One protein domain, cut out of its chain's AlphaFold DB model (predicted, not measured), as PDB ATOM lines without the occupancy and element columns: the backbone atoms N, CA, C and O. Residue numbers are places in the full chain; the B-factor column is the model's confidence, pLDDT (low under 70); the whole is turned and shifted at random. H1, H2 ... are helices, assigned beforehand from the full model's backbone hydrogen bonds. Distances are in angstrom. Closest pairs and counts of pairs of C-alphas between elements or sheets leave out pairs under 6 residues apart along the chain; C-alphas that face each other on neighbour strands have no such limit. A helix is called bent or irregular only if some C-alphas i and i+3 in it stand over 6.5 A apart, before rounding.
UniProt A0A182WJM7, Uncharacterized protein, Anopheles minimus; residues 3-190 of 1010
ATOM      1  N   ARG A   3     118.467 126.861 158.709       24.62
ATOM      2  CA  ARG A   3     119.210 126.122 159.759       24.62
ATOM      3  C   ARG A   3     119.799 124.778 159.304       24.62
ATOM      4  O   ARG A   3     120.653 124.233 159.987       24.62
ATOM      5  N   VAL A   4     119.380 124.266 158.143       27.91
ATOM      6  CA  VAL A   4     119.917 123.018 157.562       27.91
ATOM      7  C   VAL A   4     121.211 123.289 156.779       27.91
ATOM      8  O   VAL A   4     122.092 122.438 156.728       27.91
ATOM      9  N   ALA A   5     121.390 124.509 156.260       24.39
ATOM     10  CA  ALA A   5     122.609 124.903 155.554       24.39
ATOM     11  C   ALA A   5     123.828 125.056 156.490       24.39
ATOM     12  O   ALA A   5     124.944 124.753 156.078       24.39
ATOM     13  N   LEU A   6     123.625 125.435 157.761       25.64
ATOM     14  CA  LEU A   6     124.715 125.552 158.743       25.64
ATOM     15  C   LEU A   6     125.214 124.181 159.251       25.64
ATOM     16  O   LEU A   6     126.384 124.047 159.593       25.64
ATOM     17  N   LEU A   7     124.356 123.151 159.244       27.12
ATOM     18  CA  LEU A   7     124.734 121.775 159.599       27.12
ATOM     19  C   LEU A   7     125.479 121.059 158.463       27.12
ATOM     20  O   LEU A   7     126.382 120.274 158.730       27.12
ATOM     21  N   ILE A   8     125.158 121.357 157.200       28.62
ATOM     22  CA  ILE A   8     125.832 120.740 156.044       28.62
ATOM     23  C   ILE A   8     127.210 121.379 155.784       28.62
ATOM     24  O   ILE A   8     128.129 120.684 155.359       28.62
ATOM     25  N   LEU A   9     127.407 122.657 156.136       25.06
ATOM     26  CA  LEU A   9     128.729 123.301 156.093       25.06
ATOM     27  C   LEU A   9     129.687 122.820 157.202       25.06
ATOM     28  O   LEU A   9     130.893 122.842 156.988       25.06
ATOM     29  N   LEU A  10     129.176 122.305 158.330       28.83
ATOM     30  CA  LEU A  10     129.987 121.635 159.364       28.83
ATOM     31  C   LEU A  10     130.334 120.172 159.016       28.83
ATOM     32  O   LEU A  10     131.259 119.609 159.592       28.83
ATOM     33  N   LEU A  11     129.630 119.564 158.054       30.91
ATOM     34  CA  LEU A  11     129.848 118.183 157.591       30.91
ATOM     35  C   LEU A  11     130.741 118.083 156.339       30.91
ATOM     36  O   LEU A  11     131.029 116.979 155.885       30.91
ATOM     37  N   GLN A  12     131.208 119.211 155.790       25.75
ATOM     38  CA  GLN A  12     132.176 119.247 154.680       25.75
ATOM     39  C   GLN A  12     133.589 119.689 155.098       25.75
ATOM     40  O   GLN A  12     134.471 119.825 154.254       25.75
ATOM     41  N   THR A  13     133.847 119.829 156.400       29.52
ATOM     42  CA  THR A  13     135.192 120.036 156.950       29.52
ATOM     43  C   THR A  13     135.569 118.899 157.893       29.52
ATOM     44  O   THR A  13     135.493 119.040 159.109       29.52
ATOM     45  N   SER A  14     136.015 117.761 157.364       31.23
ATOM     46  CA  SER A  14     136.785 116.806 158.178       31.23
ATOM     47  C   SER A  14     137.817 116.050 157.348       31.23
ATOM     48  O   SER A  14     137.856 114.829 157.341       31.23
ATOM     49  N   LEU A  15     138.634 116.809 156.623       40.69
ATOM     50  CA  LEU A  15     140.070 116.577 156.434       40.69
ATOM     51  C   LEU A  15     140.659 117.909 155.942       40.69
ATOM     52  O   LEU A  15     141.114 118.053 154.814       40.69
ATOM     53  N   ALA A  16     140.571 118.927 156.797       29.86
ATOM     54  CA  ALA A  16     141.285 120.185 156.618       29.86
ATOM     55  C   ALA A  16     141.673 120.747 157.996       29.86
ATOM     56  O   ALA A  16     140.976 121.576 158.564       29.86
ATOM     57  N   ILE A  17     142.790 120.213 158.503       36.50
ATOM     58  CA  ILE A  17     143.784 120.851 159.381       36.50
ATOM     59  C   ILE A  17     143.246 121.458 160.691       36.50
ATOM     60  O   ILE A  17     142.968 122.648 160.780       36.50
ATOM     61  N   ALA A  18     143.292 120.662 161.760       28.22
ATOM     62  CA  ALA A  18     143.992 121.112 162.958       28.22
ATOM     63  C   ALA A  18     145.378 120.440 162.934       28.22
ATOM     64  O   ALA A  18     145.531 119.295 163.332       28.22
ATOM     65  N   SER A  19     146.366 121.108 162.341       49.59
ATOM     66  CA  SER A  19     147.756 120.987 162.791       49.59
ATOM     67  C   SER A  19     147.881 122.144 163.762       49.59
ATOM     68  O   SER A  19     147.556 123.264 163.337       49.59
ATOM     69  N   PRO A  20     148.206 121.909 165.046       54.78
ATOM     70  CA  PRO A  20     149.340 121.076 165.498       54.78
ATOM     71  C   PRO A  20     149.128 120.020 166.600       54.78
ATOM     72  O   PRO A  20     148.255 120.190 167.440       54.78
ATOM     73  N   ASP A  21     150.073 119.074 166.728       77.94
ATOM     74  CA  ASP A  21     150.043 117.991 167.720       77.94
ATOM     75  C   ASP A  21     151.320 117.912 168.579       77.94
ATOM     76  O   ASP A  21     152.370 117.442 168.136       77.94
ATOM     77  N   TYR A  22     151.234 118.329 169.848       86.19
ATOM     78  CA  TYR A  22     152.304 118.175 170.848       86.19
ATOM     79  C   TYR A  22     153.633 118.882 170.518       86.19
ATOM     80  O   TYR A  22     154.709 118.413 170.895       86.19
ATOM     81  N   GLY A  23     153.581 120.009 169.809       83.75
ATOM     82  CA  GLY A  23     154.760 120.747 169.347       83.75
ATOM     83  C   GLY A  23     155.295 120.281 167.995       83.75
ATOM     84  O   GLY A  23     156.268 120.858 167.515       83.75
ATOM     85  N   LEU A  24     154.685 119.268 167.373       84.62
ATOM     86  CA  LEU A  24     155.097 118.735 166.076       84.62
ATOM     87  C   LEU A  24     154.303 119.386 164.927       84.62
ATOM     88  O   LEU A  24     153.132 119.729 165.097       84.62
ATOM     89  N   PRO A  25     154.904 119.533 163.730       74.56
ATOM     90  CA  PRO A  25     154.179 119.979 162.535       74.56
ATOM     91  C   PRO A  25     153.268 118.880 161.959       74.56
ATOM     92  O   PRO A  25     152.315 119.170 161.234       74.56
ATOM     93  N   ASN A  26     153.573 117.617 162.265       75.31
ATOM     94  CA  ASN A  26     152.817 116.440 161.854       75.31
ATOM     95  C   ASN A  26     151.568 116.242 162.705       75.31
ATOM     96  O   ASN A  26     151.568 116.621 163.873       75.31
ATOM     97  N   SER A  27     150.570 115.545 162.146       77.94
ATOM     98  CA  SER A  27     149.414 115.148 162.938       77.94
ATOM     99  C   SER A  27     149.622 113.828 163.696       77.94
ATOM    100  O   SER A  27     150.115 112.852 163.123       77.94
ATOM    101  N   VAL A  28     149.243 113.791 164.975       82.50
ATOM    102  CA  VAL A  28     149.249 112.627 165.864       82.50
ATOM    103  C   VAL A  28     147.816 112.142 166.066       82.50
ATOM    104  O   VAL A  28     146.915 112.881 166.459       82.50
ATOM    105  N   ILE A  29     147.602 110.853 165.810       80.25
ATOM    106  CA  ILE A  29     146.289 110.226 165.943       80.25
ATOM    107  C   ILE A  29     145.843 110.248 167.417       80.25
ATOM    108  O   ILE A  29     146.579 109.810 168.302       80.25
ATOM    109  N   GLY A  30     144.623 110.733 167.664       80.06
ATOM    110  CA  GLY A  30     143.987 110.775 168.985       80.06
ATOM    111  C   GLY A  30     144.070 112.123 169.718       80.06
ATOM    112  O   GLY A  30     143.350 112.309 170.700       80.06
ATOM    113  N   THR A  31     144.849 113.104 169.250       86.06
ATOM    114  CA  THR A  31     144.986 114.397 169.956       86.06
ATOM    115  C   THR A  31     143.668 115.159 170.086       86.06
ATOM    116  O   THR A  31     143.375 115.723 171.139       86.06
ATOM    117  N   ALA A  32     142.811 115.118 169.060       84.94
ATOM    118  CA  ALA A  32     141.490 115.748 169.116       84.94
ATOM    119  C   ALA A  32     140.621 115.202 170.268       84.94
ATOM    120  O   ALA A  32     139.820 115.938 170.845       84.94
ATOM    121  N   LYS A  33     140.800 113.927 170.650       86.75
ATOM    122  CA  LYS A  33     140.104 113.313 171.791       86.75
ATOM    123  C   LYS A  33     140.666 113.769 173.130       86.75
ATOM    124  O   LYS A  33     139.886 113.990 174.058       86.75
ATOM    125  N   VAL A  34     141.983 113.983 173.213       90.12
ATOM    126  CA  VAL A  34     142.597 114.642 174.376       90.12
ATOM    127  C   VAL A  34     141.982 116.026 174.547       90.12
ATOM    128  O   VAL A  34     141.472 116.326 175.620       90.12
ATOM    129  N   LEU A  35     141.927 116.828 173.480       90.50
ATOM    130  CA  LEU A  35     141.355 118.172 173.539       90.50
ATOM    131  C   LEU A  35     139.863 118.172 173.923       90.50
ATOM    132  O   LEU A  35     139.460 118.968 174.764       90.50
ATOM    133  N   SER A  36     139.050 117.266 173.365       89.75
ATOM    134  CA  SER A  36     137.634 117.120 173.751       89.75
ATOM    135  C   SER A  36     137.481 116.838 175.246       89.75
ATOM    136  O   SER A  36     136.735 117.528 175.934       89.75
ATOM    137  N   SER A  37     138.252 115.877 175.761       90.62
ATOM    138  CA  SER A  37     138.205 115.483 177.175       90.62
ATOM    139  C   SER A  37     138.669 116.606 178.099       90.62
ATOM    140  O   SER A  37     138.115 116.806 179.177       90.62
ATOM    141  N   VAL A  38     139.674 117.371 177.668       93.75
ATOM    142  CA  VAL A  38     140.148 118.552 178.394       93.75
ATOM    143  C   VAL A  38     139.070 119.636 178.426       93.75
ATOM    144  O   VAL A  38     138.815 120.188 179.489       93.75
ATOM    145  N   ASN A  39     138.379 119.901 177.315       91.94
ATOM    146  CA  ASN A  39     137.295 120.889 177.265       91.94
ATOM    147  C   ASN A  39     136.104 120.506 178.162       91.94
ATOM    148  O   ASN A  39     135.535 121.366 178.844       91.94
ATOM    149  N   GLU A  40     135.742 119.223 178.196       89.25
ATOM    150  CA  GLU A  40     134.724 118.687 179.108       89.25
ATOM    151  C   GLU A  40     135.134 118.890 180.577       89.25
ATOM    152  O   GLU A  40     134.330 119.364 181.387       89.25
ATOM    153  N   ALA A  41     136.398 118.607 180.916       93.44
ATOM    154  CA  ALA A  41     136.942 118.846 182.250       93.44
ATOM    155  C   ALA A  41     136.929 120.341 182.621       93.44
ATOM    156  O   ALA A  41     136.447 120.689 183.698       93.44
ATOM    157  N   THR A  42     137.384 121.227 181.725       94.44
ATOM    158  CA  THR A  42     137.383 122.689 181.920       94.44
ATOM    159  C   THR A  42     135.984 123.212 182.223       94.44
ATOM    160  O   THR A  42     135.794 123.946 183.191       94.44
ATOM    161  N   THR A  43     134.987 122.772 181.450       93.50
ATOM    162  CA  THR A  43     133.593 123.201 181.634       93.50
ATOM    163  C   THR A  43     133.080 122.856 183.033       93.50
ATOM    164  O   THR A  43     132.350 123.639 183.640       93.50
ATOM    165  N   TYR A  44     133.469 121.698 183.577       94.62
ATOM    166  CA  TYR A  44     133.084 121.324 184.934       94.62
ATOM    167  C   TYR A  44     133.889 122.076 186.002       94.62
ATOM    168  O   TYR A  44     133.321 122.502 187.011       94.62
ATOM    169  N   LEU A  45     135.193 122.277 185.792       96.12
ATOM    170  CA  LEU A  45     136.070 123.014 186.708       96.12
ATOM    171  C   LEU A  45     135.580 124.443 186.962       96.12
ATOM    172  O   LEU A  45     135.623 124.904 188.106       96.12
ATOM    173  N   ASP A  46     135.036 125.114 185.946       93.94
ATOM    174  CA  ASP A  46     134.419 126.438 186.091       93.94
ATOM    175  C   ASP A  46     133.275 126.440 187.117       93.94
ATOM    176  O   ASP A  46     133.023 127.440 187.793       93.94
ATOM    177  N   THR A  47     132.584 125.309 187.287       96.12
ATOM    178  CA  THR A  47     131.461 125.192 188.227       96.12
ATOM    179  C   THR A  47     131.883 125.129 189.698       96.12
ATOM    180  O   THR A  47     131.034 125.311 190.574       96.12
ATOM    181  N   LEU A  48     133.173 124.903 189.975       96.62
ATOM    182  CA  LEU A  48     133.753 124.913 191.323       96.62
ATOM    183  C   LEU A  48     134.148 126.320 191.792       96.62
ATOM    184  O   LEU A  48     134.383 126.522 192.984       96.62
ATOM    185  N   ALA A  49     134.215 127.295 190.880       95.06
ATOM    186  CA  ALA A  49     134.543 128.670 191.223       95.06
ATOM    187  C   ALA A  49     133.544 129.234 192.246       95.06
ATOM    188  O   ALA A  49     132.345 128.955 192.189       95.06
ATOM    189  N   ALA A  50     134.014 130.098 193.152       92.31
ATOM    190  CA  ALA A  50     133.206 130.606 194.267       92.31
ATOM    191  C   ALA A  50     131.879 131.264 193.834       92.31
ATOM    192  O   ALA A  50     130.895 131.208 194.568       92.31
ATOM    193  N   ALA A  51     131.843 131.865 192.639       92.94
ATOM    194  CA  ALA A  51     130.656 132.495 192.059       92.94
ATOM    195  C   ALA A  51     129.636 131.504 191.457       92.94
ATOM    196  O   ALA A  51     128.527 131.906 191.111       92.94
ATOM    197  N   LYS A  52     130.015 130.232 191.279       95.88
ATOM    198  CA  LYS A  52     129.183 129.153 190.712       95.88
ATOM    199  C   LYS A  52     128.743 128.117 191.755       95.88
ATOM    200  O   LYS A  52     127.879 127.285 191.457       95.88
ATOM    201  N   LEU A  53     129.318 128.177 192.956       95.88
ATOM    202  CA  LEU A  53     128.825 127.472 194.138       95.88
ATOM    203  C   LEU A  53     127.542 128.125 194.670       95.88
ATOM    204  O   LEU A  53     127.150 129.211 194.235       95.88
ATOM    205  N   VAL A  54     126.893 127.456 195.625       93.69
ATOM    206  CA  VAL A  54     125.682 127.959 196.288       93.69
ATOM    207  C   VAL A  54     125.885 129.398 196.774       93.69
ATOM    208  O   VAL A  54     126.877 129.753 197.423       93.69
ATOM    209  N   SER A  55     124.923 130.249 196.418       90.75
ATOM    210  CA  SER A  55     124.890 131.632 196.876       90.75
ATOM    211  C   SER A  55     124.621 131.650 198.374       90.75
ATOM    212  O   SER A  55     123.653 131.064 198.843       90.75
ATOM    213  N   ALA A  56     125.485 132.333 199.113       88.94
ATOM    214  CA  ALA A  56     125.421 132.400 200.564       88.94
ATOM    215  C   ALA A  56     125.644 133.846 200.988       88.94
ATOM    216  O   ALA A  56     126.731 134.394 200.776       88.94
ATOM    217  N   SER A  57     124.591 134.447 201.534       87.69
ATOM    218  CA  SER A  57     124.629 135.707 202.264       87.69
ATOM    219  C   SER A  57     124.324 135.349 203.708       87.69
ATOM    220  O   SER A  57     123.201 134.975 204.016       87.69
ATOM    221  N   ILE A  58     125.363 135.361 204.539       92.44
ATOM    222  CA  ILE A  58     125.272 135.003 205.951       92.44
ATOM    223  C   ILE A  58     125.155 136.307 206.740       92.44
ATOM    224  O   ILE A  58     126.051 137.150 206.659       92.44
ATOM    225  N   ALA A  59     124.050 136.485 207.458       91.25
ATOM    226  CA  ALA A  59     123.821 137.648 208.311       91.25
ATOM    227  C   ALA A  59     124.424 137.465 209.717       91.25
ATOM    228  O   ALA A  59     124.788 138.446 210.367       91.25
ATOM    229  N   ARG A  60     124.527 136.216 210.176       91.50
ATOM    230  CA  ARG A  60     124.921 135.798 211.525       91.50
ATOM    231  C   ARG A  60     126.382 135.372 211.576       91.50
ATOM    232  O   ARG A  60     126.851 134.593 210.754       91.50
ATOM    233  N   THR A  61     127.130 135.893 212.540       92.25
ATOM    234  CA  THR A  61     128.556 135.559 212.728       92.25
ATOM    235  C   THR A  61     128.767 134.447 213.752       92.25
ATOM    236  O   THR A  61     129.862 133.887 213.845       92.25
ATOM    237  N   GLU A  62     127.716 134.111 214.498       92.12
ATOM    238  CA  GLU A  62     127.665 133.064 215.506       92.12
ATOM    239  C   GLU A  62     128.064 131.703 214.912       92.12
ATOM    240  O   GLU A  62     127.870 131.441 213.727       92.12
ATOM    241  N   PHE A  63     128.687 130.846 215.727       92.06
ATOM    242  CA  PHE A  63     129.191 129.518 215.331       92.06
ATOM    243  C   PHE A  63     130.163 129.506 214.131       92.06
ATOM    244  O   PHE A  63     130.446 128.454 213.567       92.06
ATOM    245  N   GLY A  64     130.705 130.665 213.736       92.81
ATOM    246  CA  GLY A  64     131.680 130.768 212.652       92.81
ATOM    247  C   GLY A  64     131.102 130.550 211.250       92.81
ATOM    248  O   GLY A  64     131.877 130.278 210.331       92.81
ATOM    249  N   LEU A  65     129.782 130.700 211.053       95.12
ATOM    250  CA  LEU A  65     129.115 130.487 209.756       95.12
ATOM    251  C   LEU A  65     129.783 131.227 208.576       95.12
ATOM    252  O   LEU A  65     130.034 130.586 207.548       95.12
ATOM    253  N   PRO A  66     130.173 132.519 208.686       96.19
ATOM    254  CA  PRO A  66     130.854 133.209 207.590       96.19
ATOM    255  C   PRO A  66     132.223 132.601 207.267       96.19
ATOM    256  O   PRO A  66     132.584 132.493 206.094       96.19
ATOM    257  N   ASN A  67     132.962 132.157 208.289       96.00
ATOM    258  CA  ASN A  67     134.281 131.547 208.120       96.00
ATOM    259  C   ASN A  67     134.170 130.186 207.423       96.00
ATOM    260  O   ASN A  67     134.965 129.901 206.530       96.00
ATOM    261  N   ILE A  68     133.161 129.378 207.771       95.69
ATOM    262  CA  ILE A  68     132.879 128.094 207.109       95.69
ATOM    263  C   ILE A  68     132.641 128.325 205.612       95.69
ATOM    264  O   ILE A  68     133.334 127.746 204.774       95.69
ATOM    265  N   VAL A  69     131.721 129.233 205.265       96.75
ATOM    266  CA  VAL A  69     131.405 129.567 203.865       96.75
ATOM    267  C   VAL A  69     132.628 130.116 203.130       96.75
ATOM    268  O   VAL A  69     132.866 129.751 201.976       96.75
ATOM    269  N   GLN A  70     133.417 130.976 203.778       96.00
ATOM    270  CA  GLN A  70     134.632 131.535 203.193       96.00
ATOM    271  C   GLN A  70     135.658 130.444 202.874       96.00
ATOM    272  O   GLN A  70     136.156 130.411 201.749       96.00
ATOM    273  N   ILE A  71     135.951 129.550 203.824       96.38
ATOM    274  CA  ILE A  71     136.914 128.458 203.630       96.38
ATOM    275  C   ILE A  71     136.458 127.555 202.478       96.38
ATOM    276  O   ILE A  71     137.236 127.300 201.563       96.38
ATOM    277  N   LEU A  72     135.185 127.143 202.460       96.69
ATOM    278  CA  LEU A  72     134.638 126.276 201.408       96.69
ATOM    279  C   LEU A  72     134.702 126.938 200.021       96.69
ATOM    280  O   LEU A  72     135.135 126.315 199.049       96.69
ATOM    281  N   LYS A  73     134.340 128.225 199.915       96.19
ATOM    282  CA  LYS A  73     134.444 128.978 198.654       96.19
ATOM    283  C   LYS A  73     135.889 129.147 198.194       96.19
ATOM    284  O   LYS A  73     136.151 129.045 196.997       96.19
ATOM    285  N   GLN A  74     136.823 129.392 199.114       95.00
ATOM    286  CA  GLN A  74     138.251 129.476 198.798       95.00
ATOM    287  C   GLN A  74     138.791 128.130 198.304       95.00
ATOM    288  O   GLN A  74     139.471 128.102 197.282       95.00
ATOM    289  N   THR A  75     138.431 127.020 198.954       95.62
ATOM    290  CA  THR A  75     138.798 125.666 198.512       95.62
ATOM    291  C   THR A  75     138.282 125.375 197.101       95.62
ATOM    292  O   THR A  75     139.056 124.935 196.251       95.62
ATOM    293  N   GLY A  76     137.009 125.679 196.816       95.81
ATOM    294  CA  GLY A  76     136.443 125.533 195.470       95.81
ATOM    295  C   GLY A  76     137.146 126.401 194.423       95.81
ATOM    296  O   GLY A  76     137.494 125.917 193.347       95.81
ATOM    297  N   ASN A  77     137.433 127.664 194.754       95.56
ATOM    298  CA  ASN A  77     138.108 128.592 193.848       95.56
ATOM    299  C   ASN A  77     139.543 128.158 193.518       95.56
ATOM    300  O   ASN A  77     139.950 128.229 192.361       95.56
ATOM    301  N   THR A  78     140.298 127.682 194.511       94.19
ATOM    302  CA  THR A  78     141.650 127.148 194.303       94.19
ATOM    303  C   THR A  78     141.614 125.901 193.422       94.19
ATOM    304  O   THR A  78     142.339 125.839 192.433       94.19
ATOM    305  N   ALA A  79     140.722 124.946 193.713       94.31
ATOM    306  CA  ALA A  79     140.568 123.737 192.903       94.31
ATOM    307  C   ALA A  79     140.181 124.053 191.447       94.31
ATOM    308  O   ALA A  79     140.741 123.472 190.518       94.31
ATOM    309  N   SER A  80     139.267 125.011 191.250       96.69
ATOM    310  CA  SER A  80     138.866 125.510 189.932       96.69
ATOM    311  C   SER A  80     140.055 126.108 189.175       96.69
ATOM    312  O   SER A  80     140.374 125.657 188.076       96.69
ATOM    313  N   GLN A  81     140.772 127.059 189.784       95.81
ATOM    314  CA  GLN A  81     141.903 127.738 189.151       95.81
ATOM    315  C   GLN A  81     143.027 126.768 188.772       95.81
ATOM    316  O   GLN A  81     143.593 126.872 187.684       95.81
ATOM    317  N   ASP A  82     143.354 125.825 189.654       95.06
ATOM    318  CA  ASP A  82     144.450 124.880 189.440       95.06
ATOM    319  C   ASP A  82     144.107 123.860 188.366       95.06
ATOM    320  O   ASP A  82     144.911 123.626 187.462       95.06
ATOM    321  N   GLY A  83     142.887 123.323 188.406       95.75
ATOM    322  CA  GLY A  83     142.394 122.455 187.348       95.75
ATOM    323  C   GLY A  83     142.359 123.165 185.994       95.75
ATOM    324  O   GLY A  83     142.809 122.593 185.005       95.75
ATOM    325  N   ILE A  84     141.895 124.422 185.937       96.81
ATOM    326  CA  ILE A  84     141.863 125.218 184.698       96.81
ATOM    327  C   ILE A  84     143.281 125.467 184.177       96.81
ATOM    328  O   ILE A  84     143.512 125.383 182.975       96.81
ATOM    329  N   ASN A  85     144.257 125.720 185.053       97.00
ATOM    330  CA  ASN A  85     145.653 125.879 184.640       97.00
ATOM    331  C   ASN A  85     146.202 124.594 183.998       97.00
ATOM    332  O   ASN A  85     146.814 124.661 182.931       97.00
ATOM    333  N   VAL A  86     145.938 123.427 184.600       97.56
ATOM    334  CA  VAL A  86     146.309 122.122 184.020       97.56
ATOM    335  C   VAL A  86     145.609 121.905 182.676       97.56
ATOM    336  O   VAL A  86     146.258 121.541 181.696       97.56
ATOM    337  N   ALA A  87     144.306 122.177 182.599       96.56
ATOM    338  CA  ALA A  87     143.522 122.017 181.380       96.56
ATOM    339  C   ALA A  87     143.980 122.961 180.250       96.56
ATOM    340  O   ALA A  87     144.105 122.545 179.098       96.56
ATOM    341  N   ASN A  88     144.322 124.210 180.567       95.69
ATOM    342  CA  ASN A  88     144.868 125.173 179.610       95.69
ATOM    343  C   ASN A  88     146.250 124.754 179.104       95.69
ATOM    344  O   ASN A  88     146.528 124.873 177.907       95.69
ATOM    345  N   ALA A  89     147.107 124.230 179.984       96.06
ATOM    346  CA  ALA A  89     148.406 123.696 179.591       96.06
ATOM    347  C   ALA A  89     148.241 122.484 178.656       96.06
ATOM    348  O   ALA A  89     148.892 122.426 177.614       96.06
ATOM    349  N   LEU A  90     147.329 121.556 178.973       95.31
ATOM    350  CA  LEU A  90     147.013 120.406 178.117       95.31
ATOM    351  C   LEU A  90     146.423 120.827 176.768       95.31
ATOM    352  O   LEU A  90     146.806 120.272 175.742       95.31
ATOM    353  N   SER A  91     145.532 121.819 176.757       93.75
ATOM    354  CA  SER A  91     144.957 122.368 175.522       93.75
ATOM    355  C   SER A  91     146.039 122.997 174.651       93.75
ATOM    356  O   SER A  91     146.114 122.715 173.461       93.75
ATOM    357  N   SER A  92     146.931 123.787 175.258       92.25
ATOM    358  CA  SER A  92     148.065 124.406 174.564       92.25
ATOM    359  C   SER A  92     149.018 123.353 173.998       92.25
ATOM    360  O   SER A  92     149.469 123.471 172.862       92.25
ATOM    361  N   LEU A  93     149.295 122.295 174.764       92.38
ATOM    362  CA  LEU A  93     150.092 121.160 174.313       92.38
ATOM    363  C   LEU A  93     149.432 120.458 173.110       92.38
ATOM    364  O   LEU A  93     150.104 120.181 172.120       92.38
ATOM    365  N   ALA A  94     148.124 120.208 173.176       90.25
ATOM    366  CA  ALA A  94     147.354 119.537 172.129       90.25
ATOM    367  C   ALA A  94     147.120 120.390 170.867       90.25
ATOM    368  O   ALA A  94     146.626 119.858 169.884       90.25
ATOM    369  N   GLN A  95     147.427 121.692 170.896       89.38
ATOM    370  CA  GLN A  95     147.149 122.640 169.810       89.38
ATOM    371  C   GLN A  95     148.389 123.403 169.309       89.38
ATOM    372  O   GLN A  95     148.237 124.344 168.535       89.38
ATOM    373  N   SER A  96     149.614 123.090 169.750       85.62
ATOM    374  CA  SER A  96     150.814 123.891 169.417       85.62
ATOM    375  C   SER A  96     151.772 123.210 168.433       85.62
ATOM    376  O   SER A  96     152.095 122.037 168.604       85.62
ATOM    377  N   SER A  97     152.228 123.935 167.393       81.25
ATOM    378  CA  SER A  97     153.163 123.492 166.321       81.25
ATOM    379  C   SER A  97     154.504 124.184 166.466       81.25
ATOM    380  O   SER A  97     155.217 124.389 165.484       81.25
ATOM    381  N   SER A  98     154.826 124.645 167.674       79.06
ATOM    382  CA  SER A  98     155.964 125.531 167.908       79.06
ATOM    383  C   SER A  98     157.316 124.928 167.509       79.06
ATOM    384  O   SER A  98     158.288 125.669 167.397       79.06
ATOM    385  N   GLY A  99     157.403 123.608 167.312       73.25
ATOM    386  CA  GLY A  99     158.656 122.888 167.109       73.25
ATOM    387  C   GLY A  99     159.399 122.590 168.414       73.25
ATOM    388  O   GLY A  99     160.446 121.950 168.374       73.25
ATOM    389  N   ASP A 100     158.860 123.018 169.563       83.56
ATOM    390  CA  ASP A 100     159.456 122.822 170.887       83.56
ATOM    391  C   ASP A 100     158.532 122.000 171.794       83.56
ATOM    392  O   ASP A 100     157.865 122.506 172.703       83.56
ATOM    393  N   ALA A 101     158.477 120.697 171.512       87.06
ATOM    394  CA  ALA A 101     157.715 119.742 172.310       87.06
ATOM    395  C   ALA A 101     158.171 119.734 173.781       87.06
ATOM    396  O   ALA A 101     157.346 119.611 174.685       87.06
ATOM    397  N   THR A 102     159.472 119.903 174.043       90.19
ATOM    398  CA  THR A 102     160.035 119.860 175.400       90.19
ATOM    399  C   THR A 102     159.403 120.920 176.291       90.19
ATOM    400  O   THR A 102     158.861 120.566 177.338       90.19
ATOM    401  N   ILE A 103     159.395 122.185 175.850       91.88
ATOM    402  CA  ILE A 103     158.809 123.295 176.613       91.88
ATOM    403  C   ILE A 103     157.321 123.061 176.893       91.88
ATOM    404  O   ILE A 103     156.863 123.298 178.010       91.88
ATOM    405  N   LEU A 104     156.560 122.576 175.907       93.19
ATOM    406  CA  LEU A 104     155.117 122.355 176.059       93.19
ATOM    407  C   LEU A 104     154.805 121.249 177.075       93.19
ATOM    408  O   LEU A 104     153.947 121.428 177.939       93.19
ATOM    409  N   PHE A 105     155.515 120.120 177.005       95.94
ATOM    410  CA  PHE A 105     155.354 119.041 177.980       95.94
ATOM    411  C   PHE A 105     155.799 119.468 179.380       95.94
ATOM    412  O   PHE A 105     155.117 119.151 180.353       95.94
ATOM    413  N   ASP A 106     156.904 120.209 179.489       95.94
ATOM    414  CA  ASP A 106     157.376 120.722 180.777       95.94
ATOM    415  C   ASP A 106     156.392 121.716 181.396       95.94
ATOM    416  O   ASP A 106     156.190 121.683 182.608       95.94
ATOM    417  N   ALA A 107     155.698 122.526 180.592       96.31
ATOM    418  CA  ALA A 107     154.633 123.400 181.078       96.31
ATOM    419  C   ALA A 107     153.438 122.616 181.659       96.31
ATOM    420  O   ALA A 107     152.903 122.994 182.706       96.31
ATOM    421  N   VAL A 108     153.036 121.508 181.021       97.25
ATOM    422  CA  VAL A 108     151.973 120.627 181.539       97.25
ATOM    423  C   VAL A 108     152.410 119.946 182.832       97.25
ATOM    424  O   VAL A 108     151.699 120.037 183.831       97.25
ATOM    425  N   LEU A 109     153.585 119.311 182.840       98.25
ATOM    426  CA  LEU A 109     154.126 118.637 184.026       98.25
ATOM    427  C   LEU A 109     154.270 119.616 185.195       98.25
ATOM    428  O   LEU A 109     153.853 119.312 186.309       98.25
ATOM    429  N   LYS A 110     154.763 120.829 184.927       97.75
ATOM    430  CA  LYS A 110     154.859 121.894 185.925       97.75
ATOM    431  C   LYS A 110     153.490 122.287 186.482       97.75
ATOM    432  O   LYS A 110     153.349 122.405 187.695       97.75
ATOM    433  N   SER A 111     152.481 122.438 185.625       98.00
ATOM    434  CA  SER A 111     151.115 122.773 186.053       98.00
ATOM    435  C   SER A 111     150.506 121.675 186.931       98.00
ATOM    436  O   SER A 111     149.878 121.982 187.943       98.00
ATOM    437  N   ILE A 112     150.734 120.400 186.589       98.25
ATOM    438  CA  ILE A 112     150.300 119.250 187.400       98.25
ATOM    439  C   ILE A 112     151.011 119.253 188.759       98.25
ATOM    440  O   ILE A 112     150.356 119.136 189.792       98.25
ATOM    441  N   GLN A 113     152.331 119.451 188.781       97.88
ATOM    442  CA  GLN A 113     153.118 119.523 190.017       97.88
ATOM    443  C   GLN A 113     152.691 120.688 190.913       97.88
ATOM    444  O   GLN A 113     152.607 120.530 192.130       97.88
ATOM    445  N   ASP A 114     152.385 121.847 190.331       96.88
ATOM    446  CA  ASP A 114     151.903 123.010 191.076       96.88
ATOM    447  C   ASP A 114     150.502 122.775 191.661       96.88
ATOM    448  O   ASP A 114     150.227 123.242 192.768       96.88
ATOM    449  N   ALA A 115     149.632 122.038 190.960       96.62
ATOM    450  CA  ALA A 115     148.331 121.614 191.479       96.62
ATOM    451  C   ALA A 115     148.480 120.579 192.611       96.62
ATOM    452  O   ALA A 115     147.894 120.747 193.677       96.62
ATOM    453  N   LEU A 116     149.324 119.554 192.434       96.88
ATOM    454  CA  LEU A 116     149.623 118.548 193.465       96.88
ATOM    455  C   LEU A 116     150.209 119.185 194.731       96.88
ATOM    456  O   LEU A 116     149.783 118.878 195.849       96.88
ATOM    457  N   LYS A 117     151.157 120.112 194.563       95.44
ATOM    458  CA  LYS A 117     151.743 120.871 195.669       95.44
ATOM    459  C   LYS A 117     150.674 121.679 196.403       95.44
ATOM    460  O   LYS A 117     150.607 121.612 197.628       95.44
ATOM    461  N   ARG A 118     149.809 122.391 195.673       92.00
ATOM    462  CA  ARG A 118     148.723 123.171 196.279       92.00
ATOM    463  C   ARG A 118     147.695 122.308 196.996       92.00
ATOM    464  O   ARG A 118     147.290 122.691 198.086       92.00
ATOM    465  N   ILE A 119     147.334 121.136 196.471       91.94
ATOM    466  CA  ILE A 119     146.492 120.167 197.195       91.94
ATOM    467  C   ILE A 119     147.165 119.765 198.516       91.94
ATOM    468  O   ILE A 119     146.535 119.842 199.569       91.94
ATOM    469  N   THR A 120     148.458 119.431 198.477       90.25
ATOM    470  CA  THR A 120     149.232 119.001 199.656       90.25
ATOM    471  C   THR A 120     149.349 120.099 200.725       90.25
ATOM    472  O   THR A 120     149.349 119.799 201.915       90.25
ATOM    473  N   GLU A 121     149.429 121.372 200.330       89.88
ATOM    474  CA  GLU A 121     149.527 122.518 201.252       89.88
ATOM    475  C   GLU A 121     148.151 122.994 201.762       89.88
ATOM    476  O   GLU A 121     147.979 123.301 202.948       89.88
ATOM    477  N   MET A 122     147.151 123.048 200.876       88.31
ATOM    478  CA  MET A 122     145.809 123.549 201.179       88.31
ATOM    479  C   MET A 122     145.022 122.563 202.038       88.31
ATOM    480  O   MET A 122     144.402 122.977 203.016       88.31
ATOM    481  N   LEU A 123     145.031 121.272 201.694       88.12
ATOM    482  CA  LEU A 123     144.130 120.290 202.293       88.12
ATOM    483  C   LEU A 123     144.332 120.133 203.812       88.12
ATOM    484  O   LEU A 123     143.327 120.180 204.525       88.12
ATOM    485  N   PRO A 124     145.565 120.049 204.361       92.62
ATOM    486  CA  PRO A 124     145.769 120.019 205.811       92.62
ATOM    487  C   PRO A 124     145.290 121.299 206.503       92.62
ATOM    488  O   PRO A 124     144.686 121.237 207.576       92.62
ATOM    489  N   THR A 125     145.509 122.458 205.873       91.31
ATOM    490  CA  THR A 125     145.068 123.757 206.398       91.31
ATOM    491  C   THR A 125     143.543 123.818 206.439       91.31
ATOM    492  O   THR A 125     142.976 123.992 207.516       91.31
ATOM    493  N   THR A 126     142.870 123.559 205.312       91.50
ATOM    494  CA  THR A 126     141.405 123.479 205.215       91.50
ATOM    495  C   THR A 126     140.837 122.474 206.211       91.50
ATOM    496  O   THR A 126     139.899 122.807 206.934       91.50
ATOM    497  N   LYS A 127     141.429 121.275 206.309       92.50
ATOM    498  CA  LYS A 127     141.015 120.241 207.261       92.50
ATOM    499  C   LYS A 127     141.094 120.739 208.697       92.50
ATOM    500  O   LYS A 127     140.114 120.609 209.418       92.50
ATOM    501  N   SER A 128     142.218 121.321 209.110       93.31
ATOM    502  CA  SER A 128     142.399 121.821 210.478       93.31
ATOM    503  C   SER A 128     141.448 122.976 210.810       93.31
ATOM    504  O   SER A 128     140.818 122.960 211.865       93.31
ATOM    505  N   SER A 129     141.277 123.933 209.889       93.81
ATOM    506  CA  SER A 129     140.405 125.094 210.085       93.81
ATOM    507  C   SER A 129     138.933 124.700 210.154       93.81
ATOM    508  O   SER A 129     138.225 125.160 211.044       93.81
ATOM    509  N   LEU A 130     138.470 123.826 209.255       93.38
ATOM    510  CA  LEU A 130     137.096 123.329 209.292       93.38
ATOM    511  C   LEU A 130     136.870 122.390 210.480       93.38
ATOM    512  O   LEU A 130     135.864 122.535 211.158       93.38
ATOM    513  N   SER A 131     137.812 121.498 210.808       92.69
ATOM    514  CA  SER A 131     137.660 120.593 211.963       92.69
ATOM    515  C   SER A 131     137.505 121.350 213.280       92.69
ATOM    516  O   SER A 131     136.743 120.925 214.143       92.69
ATOM    517  N   ALA A 132     138.189 122.489 213.419       90.81
ATOM    518  CA  ALA A 132     138.056 123.361 214.580       90.81
ATOM    519  C   ALA A 132     136.687 124.062 214.668       90.81
ATOM    520  O   ALA A 132     136.276 124.434 215.764       90.81
ATOM    521  N   LEU A 133     135.995 124.257 213.540       91.06
ATOM    522  CA  LEU A 133     134.703 124.949 213.475       91.06
ATOM    523  C   LEU A 133     133.512 123.989 213.524       91.06
ATOM    524  O   LEU A 133     132.525 124.279 214.193       91.06
ATOM    525  N   ILE A 134     133.602 122.877 212.791       90.31
ATOM    526  CA  ILE A 134     132.472 121.998 212.468       90.31
ATOM    527  C   ILE A 134     132.794 120.510 212.624       90.31
ATOM    528  O   ILE A 134     132.038 119.677 212.148       90.31
ATOM    529  N   GLY A 135     133.915 120.131 213.242       89.19
ATOM    530  CA  GLY A 135     134.297 118.722 213.374       89.19
ATOM    531  C   GLY A 135     134.704 118.058 212.049       89.19
ATOM    532  O   GLY A 135     134.995 118.728 211.062       89.19
ATOM    533  N   SER A 136     134.800 116.726 212.033       90.00
ATOM    534  CA  SER A 136     135.575 116.009 211.006       90.00
ATOM    535  C   SER A 136     134.818 115.622 209.732       90.00
ATOM    536  O   SER A 136     135.457 115.430 208.707       90.00
ATOM    537  N   ASN A 137     133.482 115.559 209.731       90.44
ATOM    538  CA  ASN A 137     132.729 114.947 208.624       90.44
ATOM    539  C   ASN A 137     132.924 115.649 207.264       90.44
ATOM    540  O   ASN A 137     133.288 115.007 206.278       90.44
ATOM    541  N   VAL A 138     132.721 116.970 207.189       93.81
ATOM    542  CA  VAL A 138     132.984 117.742 205.957       93.81
ATOM    543  C   VAL A 138     134.478 117.717 205.578       93.81
ATOM    544  O   VAL A 138     134.781 117.432 204.416       93.81
ATOM    545  N   PRO A 139     135.430 117.954 206.506       94.06
ATOM    546  CA  PRO A 139     136.859 117.786 206.228       94.06
ATOM    547  C   PRO A 139     137.269 116.413 205.689       94.06
ATOM    548  O   PRO A 139     138.107 116.342 204.789       94.06
ATOM    549  N   ASP A 140     136.705 115.332 206.222       93.44
ATOM    550  CA  ASP A 140     137.027 113.966 205.810       93.44
ATOM    551  C   ASP A 140     136.487 113.699 204.401       93.44
ATOM    552  O   ASP A 140     137.232 113.210 203.555       93.44
ATOM    553  N   ARG A 141     135.268 114.160 204.074       94.19
ATOM    554  CA  ARG A 141     134.748 114.128 202.691       94.19
ATOM    555  C   ARG A 141     135.633 114.894 201.717       94.19
ATOM    556  O   ARG A 141     135.889 114.403 200.621       94.19
ATOM    557  N   LEU A 142     136.114 116.082 202.088       94.81
ATOM    558  CA  LEU A 142     137.058 116.830 201.248       94.81
ATOM    559  C   LEU A 142     138.375 116.066 201.085       94.81
ATOM    560  O   LEU A 142     138.910 116.017 199.981       94.81
ATOM    561  N   THR A 143     138.867 115.442 202.157       94.25
ATOM    562  CA  THR A 143     140.094 114.636 202.129       94.25
ATOM    563  C   THR A 143     139.964 113.462 201.158       94.25
ATOM    564  O   THR A 143     140.832 113.303 200.304       94.25
ATOM    565  N   ASP A 144     138.865 112.710 201.227       93.81
ATOM    566  CA  ASP A 144     138.559 111.609 200.303       93.81
ATOM    567  C   ASP A 144     138.503 112.098 198.843       93.81
ATOM    568  O   ASP A 144     139.254 111.641 197.974       93.81
ATOM    569  N   CYS A 145     137.692 113.128 198.569       93.38
ATOM    570  CA  CYS A 145     137.515 113.632 197.205       93.38
ATOM    571  C   CYS A 145     138.831 114.145 196.595       93.38
ATOM    572  O   CYS A 145     139.143 113.839 195.441       93.38
ATOM    573  N   PHE A 146     139.614 114.919 197.355       94.19
ATOM    574  CA  PHE A 146     140.906 115.419 196.883       94.19
ATOM    575  C   PHE A 146     141.968 114.321 196.807       94.19
ATOM    576  O   PHE A 146     142.815 114.400 195.923       94.19
ATOM    577  N   GLY A 147     141.895 113.276 197.637       93.06
ATOM    578  CA  GLY A 147     142.774 112.110 197.541       93.06
ATOM    579  C   GLY A 147     142.646 111.390 196.194       93.06
ATOM    580  O   GLY A 147     143.653 111.069 195.557       93.06
ATOM    581  N   ARG A 148     141.416 111.227 195.684       91.44
ATOM    582  CA  ARG A 148     141.170 110.657 194.342       91.44
ATOM    583  C   ARG A 148     141.715 111.546 193.223       91.44
ATOM    584  O   ARG A 148     142.326 111.044 192.277       91.44
ATOM    585  N   ILE A 149     141.531 112.862 193.341       94.88
ATOM    586  CA  ILE A 149     142.077 113.838 192.383       94.88
ATOM    587  C   ILE A 149     143.607 113.809 192.400       94.88
ATOM    588  O   ILE A 149     144.222 113.751 191.340       94.88
ATOM    589  N   GLU A 150     144.226 113.797 193.580       95.38
ATOM    590  CA  GLU A 150     145.677 113.723 193.746       95.38
ATOM    591  C   GLU A 150     146.244 112.452 193.100       95.38
ATOM    592  O   GLU A 150     147.189 112.527 192.313       95.38
ATOM    593  N   SER A 151     145.639 111.291 193.382       94.38
ATOM    594  CA  SER A 151     146.027 110.012 192.777       94.38
ATOM    595  C   SER A 151     145.963 110.082 191.247       94.38
ATOM    596  O   SER A 151     146.938 109.779 190.558       94.38
ATOM    597  N   SER A 152     144.858 110.593 190.701       94.69
ATOM    598  CA  SER A 152     144.673 110.675 189.252       94.69
ATOM    599  C   SER A 152     145.562 111.731 188.583       94.69
ATOM    600  O   SER A 152     145.954 111.549 187.430       94.69
ATOM    601  N   LEU A 153     145.923 112.815 189.279       97.50
ATOM    602  CA  LEU A 153     146.906 113.794 188.803       97.50
ATOM    603  C   LEU A 153     148.314 113.189 188.744       97.50
ATOM    604  O   LEU A 153     149.028 113.432 187.773       97.50
ATOM    605  N   LYS A 154     148.699 112.353 189.719       97.75
ATOM    606  CA  LYS A 154     149.961 111.592 189.670       97.75
ATOM    607  C   LYS A 154     149.978 110.612 188.499       97.75
ATOM    608  O   LYS A 154     150.977 110.522 187.791       97.75
ATOM    609  N   THR A 155     148.869 109.913 188.242       97.44
ATOM    610  CA  THR A 155     148.736 109.083 187.034       97.44
ATOM    611  C   THR A 155     148.902 109.928 185.772       97.44
ATOM    612  O   THR A 155     149.655 109.547 184.880       97.44
ATOM    613  N   LEU A 156     148.273 111.107 185.709       97.69
ATOM    614  CA  LEU A 156     148.384 111.992 184.552       97.69
ATOM    615  C   LEU A 156     149.824 112.473 184.338       97.69
ATOM    616  O   LEU A 156     150.287 112.490 183.201       97.69
ATOM    617  N   GLU A 157     150.544 112.819 185.407       98.00
ATOM    618  CA  GLU A 157     151.962 113.190 185.351       98.00
ATOM    619  C   GLU A 157     152.804 112.085 184.692       98.00
ATOM    620  O   GLU A 157     153.598 112.355 183.787       98.00
ATOM    621  N   VAL A 158     152.579 110.826 185.085       98.00
ATOM    622  CA  VAL A 158     153.272 109.653 184.526       98.00
ATOM    623  C   VAL A 158     152.922 109.432 183.052       98.00
ATOM    624  O   VAL A 158     153.819 109.194 182.234       98.00
ATOM    625  N   GLU A 159     151.644 109.522 182.683       97.38
ATOM    626  CA  GLU A 159     151.201 109.317 181.297       97.38
ATOM    627  C   GLU A 159     151.704 110.434 180.367       97.38
ATOM    628  O   GLU A 159     152.204 110.160 179.271       97.38
ATOM    629  N   ILE A 160     151.682 111.691 180.825       97.06
ATOM    630  CA  ILE A 160     152.253 112.837 180.103       97.06
ATOM    631  C   ILE A 160     153.772 112.693 179.966       97.06
ATOM    632  O   ILE A 160     154.307 112.916 178.879       97.06
ATOM    633  N   GLY A 161     154.476 112.262 181.018       96.75
ATOM    634  CA  GLY A 161     155.910 111.973 180.956       96.75
ATOM    635  C   GLY A 161     156.244 110.865 179.951       96.75
ATOM    636  O   GLY A 161     157.169 111.000 179.148       96.75
ATOM    637  N   THR A 162     155.438 109.803 179.919       96.12
ATOM    638  CA  THR A 162     155.584 108.697 178.961       96.12
ATOM    639  C   THR A 162     155.371 109.162 177.517       96.12
ATOM    640  O   THR A 162     156.123 108.770 176.616       96.12
ATOM    641  N   LEU A 163     154.371 110.017 177.282       94.50
ATOM    642  CA  LEU A 163     154.113 110.605 175.969       94.50
ATOM    643  C   LEU A 163     155.238 111.565 175.546       94.50
ATOM    644  O   LEU A 163     155.697 111.482 174.405       94.50
ATOM    645  N   LYS A 164     155.760 112.384 176.472       95.00
ATOM    646  CA  LYS A 164     156.935 113.242 176.247       95.00
ATOM    647  C   LYS A 164     158.127 112.421 175.761       95.00
ATOM    648  O   LYS A 164     158.694 112.716 174.711       95.00
ATOM    649  N   SER A 165     158.496 111.364 176.490       95.38
ATOM    650  CA  SER A 165     159.626 110.500 176.121       95.38
ATOM    651  C   SER A 165     159.446 109.863 174.742       95.38
ATOM    652  O   SER A 165     160.409 109.755 173.986       95.38
ATOM    653  N   ALA A 166     158.219 109.473 174.391       93.31
ATOM    654  CA  ALA A 166     157.904 108.916 173.080       93.31
ATOM    655  C   ALA A 166     158.110 109.929 171.945       93.31
ATOM    656  O   ALA A 166     158.717 109.603 170.926       93.31
ATOM    657  N   ILE A 167     157.635 111.161 172.125       91.19
ATOM    658  CA  ILE A 167     157.784 112.224 171.127       91.19
ATOM    659  C   ILE A 167     159.252 112.592 170.933       91.19
ATOM    660  O   ILE A 167     159.716 112.675 169.799       91.19
ATOM    661  N   LEU A 168     160.015 112.730 172.018       91.81
ATOM    662  CA  LEU A 168     161.443 113.039 171.924       91.81
ATOM    663  C   LEU A 168     162.237 111.917 171.241       91.81
ATOM    664  O   LEU A 168     163.149 112.204 170.467       91.81
ATOM    665  N   ALA A 169     161.866 110.652 171.457       92.88
ATOM    666  CA  ALA A 169     162.463 109.527 170.738       92.88
ATOM    667  C   ALA A 169     162.149 109.564 169.229       92.88
ATOM    668  O   ALA A 169     163.034 109.296 168.415       92.88
ATOM    669  N   ALA A 170     160.929 109.961 168.848       90.31
ATOM    670  CA  ALA A 170     160.553 110.146 167.445       90.31
ATOM    671  C   ALA A 170     161.355 111.274 166.777       90.31
ATOM    672  O   ALA A 170     161.874 111.095 165.676       90.31
ATOM    673  N   VAL A 171     161.500 112.414 167.462       89.31
ATOM    674  CA  VAL A 171     162.310 113.552 166.995       89.31
ATOM    675  C   VAL A 171     163.775 113.142 166.827       89.31
ATOM    676  O   VAL A 171     164.388 113.458 165.809       89.31
ATOM    677  N   ALA A 172     164.330 112.409 167.796       90.44
ATOM    678  CA  ALA A 172     165.713 111.943 167.751       90.44
ATOM    679  C   ALA A 172     165.966 110.978 166.581       90.44
ATOM    680  O   ALA A 172     166.974 111.113 165.892       90.44
ATOM    681  N   GLU A 173     165.050 110.039 166.318       91.69
ATOM    682  CA  GLU A 173     165.166 109.105 165.187       91.69
ATOM    683  C   GLU A 173     165.011 109.802 163.829       91.69
ATOM    684  O   GLU A 173     165.689 109.434 162.872       91.69
ATOM    685  N   ALA A 174     164.166 110.830 163.734       87.56
ATOM    686  CA  ALA A 174     164.029 111.624 162.513       87.56
ATOM    687  C   ALA A 174     165.206 112.583 162.267       87.56
ATOM    688  O   ALA A 174     165.376 113.067 161.150       87.56
ATOM    689  N   GLY A 175     165.997 112.894 163.298       85.38
ATOM    690  CA  GLY A 175     167.093 113.864 163.234       85.38
ATOM    691  C   GLY A 175     166.642 115.328 163.124       85.38
ATOM    692  O   GLY A 175     167.488 116.220 163.094       85.38
ATOM    693  N   SER A 176     165.333 115.595 163.076       80.62
ATOM    694  CA  SER A 176     164.741 116.936 163.042       80.62
ATOM    695  C   SER A 176     163.318 116.928 163.621       80.62
ATOM    696  O   SER A 176     162.555 116.006 163.328       80.62
ATOM    697  N   PRO A 177     162.907 117.966 164.376       74.62
ATOM    698  CA  PRO A 177     161.527 118.119 164.841       74.62
ATOM    699  C   PRO A 177     160.574 118.646 163.755       74.62
ATOM    700  O   PRO A 177     159.363 118.633 163.954       74.62
ATOM    701  N   THR A 178     161.088 119.125 162.615       75.56
ATOM    702  CA  THR A 178     160.279 119.807 161.587       75.56
ATOM    703  C   THR A 178     159.813 118.905 160.445       75.56
ATOM    704  O   THR A 178     158.970 119.313 159.649       75.56
ATOM    705  N   SER A 179     160.353 117.690 160.337       76.75
ATOM    706  CA  SER A 179     159.991 116.730 159.293       76.75
ATOM    707  C   SER A 179     160.156 115.310 159.821       76.75
ATOM    708  O   SER A 179     161.242 114.734 159.771       76.75
ATOM    709  N   ILE A 180     159.073 114.756 160.368       82.75
ATOM    710  CA  ILE A 180     159.048 113.394 160.905       82.75
ATOM    711  C   ILE A 180     158.155 112.545 160.003       82.75
ATOM    712  O   ILE A 180     157.019 112.913 159.701       82.75
ATOM    713  N   SER A 181     158.660 111.401 159.538       81.50
ATOM    714  CA  SER A 181     157.846 110.494 158.726       81.50
ATOM    715  C   SER A 181     156.746 109.838 159.569       81.50
ATOM    716  O   SER A 181     156.934 109.559 160.756       81.50
ATOM    717  N   ALA A 182     155.611 109.518 158.942       75.06
ATOM    718  CA  ALA A 182     154.516 108.811 159.610       75.06
ATOM    719  C   ALA A 182     154.956 107.459 160.210       75.06
ATOM    720  O   ALA A 182     154.461 107.068 161.264       75.06
ATOM    721  N   ASN A 183     155.935 106.780 159.594       75.50
ATOM    722  CA  ASN A 183     156.509 105.540 160.127       75.50
ATOM    723  C   ASN A 183     157.262 105.765 161.446       75.50
ATOM    724  O   ASN A 183     157.085 104.991 162.384       75.50
ATOM    725  N   ILE A 184     158.078 106.821 161.538       83.88
ATOM    726  CA  ILE A 184     158.812 107.142 162.772       83.88
ATOM    727  C   ILE A 184     157.830 107.553 163.878       83.88
ATOM    728  O   ILE A 184     157.953 107.084 165.011       83.88
ATOM    729  N   LEU A 185     156.810 108.358 163.553       82.19
ATOM    730  CA  LEU A 185     155.764 108.730 164.514       82.19
ATOM    731  C   LEU A 185     155.001 107.505 165.022       82.19
ATOM    732  O   LEU A 185     154.913 107.314 166.231       82.19
ATOM    733  N   GLY A 186     154.516 106.642 164.125       76.31
ATOM    734  CA  GLY A 186     153.755 105.443 164.493       76.31
ATOM    735  C   GLY A 186     154.559 104.418 165.300       76.31
ATOM    736  O   GLY A 186     153.991 103.700 166.124       76.31
ATOM    737  N   LYS A 187     155.886 104.377 165.120       84.06
ATOM    738  CA  LYS A 187     156.797 103.516 165.889       84.06
ATOM    739  C   LYS A 187     156.892 103.927 167.359       84.06
ATOM    740  O   LYS A 187     156.903 103.067 168.238       84.06
ATOM    741  N   HIS A 188     156.974 105.229 167.636       89.31
ATOM    742  CA  HIS A 188     157.207 105.738 168.994       89.31
ATOM    743  C   HIS A 188     155.922 106.165 169.705       89.31
ATOM    744  O   HIS A 188     155.739 105.874 170.895       89.31
ATOM    745  N   ILE A 189     155.015 106.822 168.983       88.94
ATOM    746  CA  ILE A 189     153.767 107.401 169.483       88.94
ATOM    747  C   ILE A 189     152.617 106.440 169.174       88.94
ATOM    748  O   ILE A 189     151.860 106.587 168.220       88.94
ATOM    749  N   THR A 190     152.501 105.399 169.993       87.06
ATOM    750  CA  THR A 190     151.425 104.411 169.848       87.06
ATOM    751  C   THR A 190     150.093 104.975 170.346       87.06
ATOM    752  O   THR A 190     150.083 105.613 171.399       87.06
TER     753      THR A 190
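What this domain is: This is residues 3 to 190 of the 1010 residues of an uncharacterized protein of Anopheles minimus (UniProt A0A182WJM7). Three long helices, H5, H4 and H3, run side by side, each folding back on its neighbour in the chain, and the shorter H2 packs on H3 to complete a long up-and-down body of four helices. The small helix H6 packs on the last turns of H5 at one end of this body, while residues 3 to 16, with H1, stick out from it. The printed part has 188 residues with six named helices, H1 to H6 in order along the chain, and no named strand; the class is all helix. The whole is loose, with a radius of gyration of the C-alphas of 21.4 A, and its flat outline spans 68 by 47 by 22 A.

Where its parts are: H5, the longest helix, covers residues 137 to 174 and measures 55.8 A, from C-alpha 137 at (132.729, 114.947, 208.624) to C-alpha 174 at (164.029, 111.624, 162.513). H4, residues 101 to 134, measures 47.5 A and has a kink of 27 degrees near residue 124; it is neither bent nor irregular, but only just, as C-alphas 121 and 124 are 6.4 A apart. H3, residues 62 to 94, measures 49.5 A and is irregular, with C-alphas 63 and 66 8.7 A apart. H2, residues 31 to 48, measures 26.3 A. H6, residues 182 to 188, measures 10.2 A, and H1, residues 3 to 10, 11.7 A, beginning at (119.210, 126.122, 159.759).

How they stand to each other: H5 and H4 touch as a helical hairpin, opposite ways at a shallow tilt of 8 degrees; their closest C-alphas, of Pro 139 and Lys 127, are 4.9 A apart. H4 and H3 form another hairpin at 11 degrees, closest at Val 108 and Ala 89, 5.1 A between C-alphas. H3 and H5 are near each other. H2 and H3 form a third hairpin at 15 degrees, with the C-alphas of Leu 45 and Ser 80 closest at 4.9 A; H2 is apart from H4 and H5. H6 touches H5 at residues 166 to 174 alone, at a steep tilt of 51 degrees, the C-alphas of Ala 166 and His 188 being closest at 5.2 A. H1 touches no helix. Every O i to N i+4 pair is within hydrogen-bond range in H5 and H6, against 28 of 30 in H4, 27 of 29 in H3, 12 of 14 in H2 and 2 of 4 in H1.

The domain as a whole: The C-alphas farthest apart, of Glu 62 and Asn 183, are 68.2 A apart. Without residues 3 to 16, which stand free, the body spans 68 by 26 by 20 A. The links H1 to H2 and H2 to H3 are long, and H4 to H5 is tight. The printed part has no cut. Mean pLDDT of the printed part is 85.6; residues 3 to 20 are under 70.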